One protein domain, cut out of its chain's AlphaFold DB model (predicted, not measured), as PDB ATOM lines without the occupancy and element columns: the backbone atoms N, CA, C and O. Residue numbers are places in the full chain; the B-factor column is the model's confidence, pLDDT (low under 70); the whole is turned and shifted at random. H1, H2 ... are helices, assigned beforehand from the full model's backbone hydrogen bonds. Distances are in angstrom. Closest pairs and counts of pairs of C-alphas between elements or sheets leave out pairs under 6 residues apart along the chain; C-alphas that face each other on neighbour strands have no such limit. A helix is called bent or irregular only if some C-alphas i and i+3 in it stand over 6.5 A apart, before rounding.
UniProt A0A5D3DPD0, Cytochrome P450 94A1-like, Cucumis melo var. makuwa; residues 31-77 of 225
ATOM      1  N   PRO A  31     406.394 287.547 512.609       50.91
ATOM      2  CA  PRO A  31     407.355 288.624 512.393       50.91
ATOM      3  C   PRO A  31     407.916 288.515 510.968       50.91
ATOM      4  O   PRO A  31     408.406 287.460 510.562       50.91
ATOM      5  N   GLN A  32     407.769 289.579 510.178       58.69
ATOM      6  CA  GLN A  32     408.213 289.636 508.782       58.69
ATOM      7  C   GLN A  32     409.018 290.909 508.531       58.69
ATOM      8  O   GLN A  32     408.713 291.971 509.069       58.69
ATOM      9  N   GLN A  33     410.047 290.787 507.691       62.91
ATOM     10  CA  GLN A  33     410.933 291.884 507.323       62.91
ATOM     11  C   GLN A  33     410.277 292.741 506.226       62.91
ATOM     12  O   GLN A  33     410.385 292.445 505.037       62.91
ATOM     13  N   GLY A  34     409.580 293.804 506.632       68.56
ATOM     14  CA  GLY A  34     408.940 294.763 505.725       68.56
ATOM     15  C   GLY A  34     407.591 294.321 505.142       68.56
ATOM     16  O   GLY A  34     407.006 293.308 505.525       68.56
ATOM     17  N   PHE A  35     407.055 295.121 504.214       72.19
ATOM     18  CA  PHE A  35     405.761 294.844 503.587       72.19
ATOM     19  C   PHE A  35     405.872 293.757 502.509       72.19
ATOM     20  O   PHE A  35     406.628 293.895 501.547       72.19
ATOM     21  N   LYS A  36     405.050 292.703 502.613       70.94
ATOM     22  CA  LYS A  36     404.960 291.658 501.584       70.94
ATOM     23  C   LYS A  36     404.431 292.231 500.268       70.94
ATOM     24  O   LYS A  36     403.343 292.807 500.221       70.94
ATOM     25  N   HIS A  37     405.183 292.021 499.194       70.50
ATOM     26  CA  HIS A  37     404.815 292.435 497.847       70.50
ATOM     27  C   HIS A  37     404.114 291.304 497.088       70.50
ATOM     28  O   HIS A  37     404.645 290.198 496.991       70.50
ATOM     29  N   PHE A  38     402.960 291.595 496.492       72.12
ATOM     30  CA  PHE A  38     402.267 290.703 495.566       72.12
ATOM     31  C   PHE A  38     402.352 291.263 494.132       72.12
ATOM     32  O   PHE A  38     402.174 292.467 493.950       72.12
ATOM     33  N   PRO A  39     402.596 290.425 493.107       70.56
ATOM     34  CA  PRO A  39     402.937 290.875 491.751       70.56
ATOM     35  C   PRO A  39     401.902 291.810 491.102       70.56
ATOM     36  O   PRO A  39     402.292 292.789 490.476       70.56
ATOM     37  N   PHE A  40     400.601 291.567 491.293       67.75
ATOM     38  CA  PHE A  40     399.539 292.350 490.634       67.75
ATOM     39  C   PHE A  40     398.889 293.409 491.525       67.75
ATOM     40  O   PHE A  40     398.424 294.440 491.048       67.75
ATOM     41  N   VAL A  41     398.850 293.164 492.831       67.25
ATOM     42  CA  VAL A  41     398.102 293.976 493.804       67.25
ATOM     43  C   VAL A  41     399.018 294.727 494.773       67.25
ATOM     44  O   VAL A  41     398.543 295.455 495.642       67.25
ATOM     45  N   GLY A  42     400.339 294.599 494.610       73.81
ATOM     46  CA  GLY A  42     401.330 295.253 495.457       73.81
ATOM     47  C   GLY A  42     401.170 294.835 496.915       73.81
ATOM     48  O   GLY A  42     401.007 293.660 497.218       73.81
ATOM     49  N   THR A  43     401.197 295.798 497.825       76.19
ATOM     50  CA  THR A  43     401.016 295.604 499.278       76.19
ATOM     51  C   THR A  43     399.548 295.712 499.726       76.19
ATOM     52  O   THR A  43     399.246 295.579 500.914       76.19
ATOM     53  N   LEU A  44     398.613 295.936 498.791       72.94
ATOM     54  CA  LEU A  44     397.201 296.221 499.066       72.94
ATOM     55  C   LEU A  44     396.464 295.111 499.847       72.94
ATOM     56  O   LEU A  44     395.736 295.460 500.777       72.94
ATOM     57  N   PRO A  45     396.640 293.803 499.561       74.56
ATOM     58  CA  PRO A  45     395.922 292.758 500.300       74.56
ATOM     59  C   PRO A  45     396.261 292.754 501.789       74.56
ATOM     60  O   PRO A  45     395.381 292.631 502.634       74.56
ATOM     61  N   LEU A  46     397.541 292.945 502.117       72.69
ATOM     62  CA  LEU A  46     398.019 292.966 503.497       72.69
ATOM     63  C   LEU A  46     397.470 294.185 504.255       72.69
ATOM     64  O   LEU A  46     397.093 294.076 505.419       72.69
ATOM     65  N   PHE A  47     397.366 295.314 503.553       76.69
ATOM     66  CA  PHE A  47     396.786 296.557 504.052       76.69
ATOM     67  C   PHE A  47     395.285 296.403 504.356       76.69
ATOM     68  O   PHE A  47     394.828 296.807 505.420       76.69
ATOM     69  N   LEU A  48     394.523 295.751 503.469       74.75
ATOM     70  CA  LEU A  48     393.091 295.498 503.673       74.75
ATOM     71  C   LEU A  48     392.819 294.528 504.831       74.75
ATOM     72  O   LEU A  48     391.901 294.768 505.609       74.75
ATOM     73  N   LEU A  49     393.621 293.472 504.987       74.44
ATOM     74  CA  LEU A  49     393.449 292.501 506.077       74.44
ATOM     75  C   LEU A  49     393.733 293.113 507.461       74.44
ATOM     76  O   LEU A  49     393.063 292.785 508.436       74.44
ATOM     77  N   ASN A  50     394.694 294.037 507.547       78.69
ATOM     78  CA  ASN A  50     395.100 294.667 508.809       78.69
ATOM     79  C   ASN A  50     394.476 296.052 509.036       78.69
ATOM     80  O   ASN A  50     394.860 296.750 509.967       78.69
ATOM     81  N   ARG A  51     393.493 296.456 508.222       77.12
ATOM     82  CA  ARG A  51     392.884 297.799 508.254       77.12
ATOM     83  C   ARG A  51     392.384 298.254 509.622       77.12
ATOM     84  O   ARG A  51     392.576 299.405 509.987       77.12
ATOM     85  N   HIS A  52     391.785 297.338 510.380       76.00
ATOM     86  CA  HIS A  52     391.208 297.599 511.700       76.00
ATOM     87  C   HIS A  52     392.272 297.890 512.768       76.00
ATOM     88  O   HIS A  52     391.972 298.512 513.777       76.00
ATOM     89  N   ARG A  53     393.512 297.445 512.537       79.19
ATOM     90  CA  ARG A  53     394.662 297.640 513.422       79.19
ATOM     91  C   ARG A  53     395.852 298.193 512.639       79.19
ATOM     92  O   ARG A  53     396.995 297.777 512.819       79.19
ATOM     93  N   PHE A  54     395.555 299.090 511.700       80.56
ATOM     94  CA  PHE A  54     396.522 299.556 510.714       80.56
ATOM     95  C   PHE A  54     397.756 300.184 511.370       80.56
ATOM     96  O   PHE A  54     398.875 299.856 510.979       80.56
ATOM     97  N   LEU A  55     397.548 301.023 512.390       79.38
ATOM     98  CA  LEU A  55     398.629 301.697 513.109       79.38
ATOM     99  C   LEU A  55     399.565 300.689 513.786       79.38
ATOM    100  O   LEU A  55     400.753 300.677 513.462       79.38
ATOM    101  N   ASP A  56     399.054 299.779 514.622       82.88
ATOM    102  CA  ASP A  56     399.918 298.803 515.309       82.88
ATOM    103  C   ASP A  56     400.618 297.869 514.321       82.88
ATOM    104  O   ASP A  56     401.805 297.581 514.467       82.88
ATOM    105  N   TRP A  57     399.907 297.429 513.277       83.81
ATOM    106  CA  TRP A  57     400.486 296.588 512.234       83.81
ATOM    107  C   TRP A  57     401.613 297.308 511.482       83.81
ATOM    108  O   TRP A  57     402.673 296.727 511.257       83.81
ATOM    109  N   SER A  58     401.420 298.576 511.114       78.69
ATOM    110  CA  SER A  58     402.453 299.361 510.435       78.69
ATOM    111  C   SER A  58     403.694 299.551 511.315       78.69
ATOM    112  O   SER A  58     404.813 299.376 510.834       78.69
ATOM    113  N   THR A  59     403.506 299.794 512.615       82.88
ATOM    114  CA  THR A  59     404.588 299.915 513.602       82.88
ATOM    115  C   THR A  59     405.342 298.599 513.779       82.88
ATOM    116  O   THR A  59     406.571 298.596 513.823       82.88
ATOM    117  N   GLU A  60     404.635 297.467 513.825       83.00
ATOM    118  CA  GLU A  60     405.244 296.132 513.878       83.00
ATOM    119  C   GLU A  60     406.107 295.868 512.636       83.00
ATOM    120  O   GLU A  60     407.248 295.413 512.748       83.00
ATOM    121  N   VAL A  61     405.601 296.207 511.447       81.12
ATOM    122  CA  VAL A  61     406.354 296.074 510.192       81.12
ATOM    123  C   VAL A  61     407.601 296.960 510.196       81.12
ATOM    124  O   VAL A  61     408.676 296.484 509.829       81.12
ATOM    125  N   LEU A  62     407.485 298.220 510.631       80.56
ATOM    126  CA  LEU A  62     408.607 299.165 510.685       80.56
ATOM    127  C   LEU A  62     409.676 298.744 511.694       80.56
ATOM    128  O   LEU A  62     410.856 298.800 511.363       80.56
ATOM    129  N   ARG A  63     409.281 298.258 512.879       81.19
ATOM    130  CA  ARG A  63     410.205 297.738 513.902       81.19
ATOM    131  C   ARG A  63     411.045 296.570 513.377       81.19
ATOM    132  O   ARG A  63     412.196 296.410 513.770       81.19
ATOM    133  N   ASN A  64     410.482 295.768 512.477       78.44
ATOM    134  CA  ASN A  64     411.176 294.642 511.855       78.44
ATOM    135  C   ASN A  64     412.055 295.059 510.651       78.44
ATOM    136  O   ASN A  64     412.781 294.229 510.095       78.44
ATOM    137  N   CYS A  65     412.017 296.328 510.226       75.69
ATOM    138  CA  CYS A  65     412.881 296.875 509.182       75.69
ATOM    139  C   CYS A  65     414.181 297.434 509.778       75.69
ATOM    140  O   CYS A  65     414.166 298.270 510.673       75.69
ATOM    141  N   ARG A  66     415.329 297.059 509.199       71.50
ATOM    142  CA  ARG A  66     416.670 297.432 509.697       71.50
ATOM    143  C   ARG A  66     416.921 298.948 509.777       71.50
ATOM    144  O   ARG A  66     417.764 299.381 510.550       71.50
ATOM    145  N   THR A  67     416.216 299.739 508.969       75.69
ATOM    146  CA  THR A  67     416.359 301.203 508.873       75.69
ATOM    147  C   THR A  67     415.110 301.963 509.329       75.69
ATOM    148  O   THR A  67     414.981 303.144 509.011       75.69
ATOM    149  N   ASN A  68     414.150 301.299 509.995       73.50
ATOM    150  CA  ASN A  68     412.826 301.858 510.330       73.50
ATOM    151  C   ASN A  68     412.112 302.523 509.135       73.50
ATOM    152  O   ASN A  68     411.261 303.390 509.296       73.50
ATOM    153  N   THR A  69     412.481 302.130 507.916       69.88
ATOM    154  CA  THR A  69     411.951 302.667 506.668       69.88
ATOM    155  C   THR A  69     411.416 301.499 505.865       69.88
ATOM    156  O   THR A  69     412.123 300.514 505.647       69.88
ATOM    157  N   ALA A  70     410.171 301.601 505.411       71.38
ATOM    158  CA  ALA A  70     409.531 300.566 504.618       71.38
ATOM    159  C   ALA A  70     408.992 301.156 503.313       71.38
ATOM    160  O   ALA A  70     408.412 302.240 503.288       71.38
ATOM    161  N   VAL A  71     409.195 300.439 502.208       71.50
ATOM    162  CA  VAL A  71     408.768 300.885 500.879       71.50
ATOM    163  C   VAL A  71     407.419 300.265 500.547       71.50
ATOM    164  O   VAL A  71     407.271 299.044 500.495       71.50
ATOM    165  N   TYR A  72     406.437 301.118 500.276       68.81
ATOM    166  CA  TYR A  72     405.136 300.710 499.764       68.81
ATOM    167  C   TYR A  72     405.142 300.736 498.230       68.81
ATOM    168  O   TYR A  72     405.513 301.740 497.621       68.81
ATOM    169  N   LYS A  73     404.679 299.656 497.588       64.12
ATOM    170  CA  LYS A  73     404.418 299.629 496.141       64.12
ATOM    171  C   LYS A  73     402.919 299.555 495.884       64.12
ATOM    172  O   LYS A  73     402.265 298.570 496.229       64.12
ATOM    173  N   ARG A  74     402.391 300.591 495.232       62.72
ATOM    174  CA  ARG A  74     401.002 300.638 494.765       62.72
ATOM    175  C   ARG A  74     400.878 299.899 493.427       62.72
ATOM    176  O   ARG A  74     401.760 300.074 492.585       62.72
ATOM    177  N   PRO A  75     399.794 299.141 493.180       58.09
ATOM    178  CA  PRO A  75     399.537 298.595 491.851       58.09
ATOM    179  C   PRO A  75     399.460 299.725 490.809       58.09
ATOM    180  O   PRO A  75     398.723 300.697 490.994       58.09
ATOM    181  N   GLY A  76     400.260 299.610 489.744       61.06
ATOM    182  CA  GLY A  76     400.204 300.480 488.563       61.06
ATOM    183  C   GLY A  76     400.986 301.804 488.595       61.06
ATOM    184  O   GLY A  76     400.738 302.636 487.728       61.06
ATOM    185  N   LYS A  77     401.911 302.056 489.538       56.38
ATOM    186  CA  LYS A  77     402.762 303.272 489.504       56.38
ATOM    187  C   LYS A  77     404.246 303.000 489.776       56.38
ATOM    188  O   LYS A  77     404.598 302.234 490.667       56.38
TER     189      LYS A  77
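AT A GLANCE: This is residues 31 to 77 of the 225 residues of the protein "Cytochrome P450 94A1-like" of Cucumis melo var. makuwa (UniProt A0A5D3DPD0). What shape is this? H1 and the longer H2 form a V, and residues 33 to 40 and 69 to 75, with no named element, cross its mouth. What is its make-up? The printed part has 47 residues, with H1, then H2, and no named strand; it is all helix, with under half of the residues in named elements. It is compact, with a radius of gyration of the C-alphas of 10.5 A and spans of 27 by 24 by 16 A.

IN THESE COORDINATES: Where is H1? Residues 44 to 49, from C-alpha 44 at (397.201, 296.221, 499.066). Where is H2? Residues 51 to 63, 18.2 A long, ending at C-alpha 63 at (410.205, 297.738, 513.902). It is irregular: C-alphas 52 and 55 are 8.6 A apart.

HOW THE PARTS SIT: How do they meet? After a tight link, H1 and H2 are close but not clearly touching; their closest C-alphas, of Phe 47 and Phe 54, are 7.3 A apart. Which tilt? A steep tilt of 65 degrees, opposite ways. And the backbones? Every O i to N i+4 pair is within hydrogen-bond range in H1, and 7 of 9 in H2.

THE WHOLE: How large? The farthest C-alphas, of Pro 31 and Gly 76, are 27.6 A apart. Any cut? The printed part has no cut. Where is confidence low? Residues 31 to 34, 40 to 41, 69 and 72 to 77 are under 70.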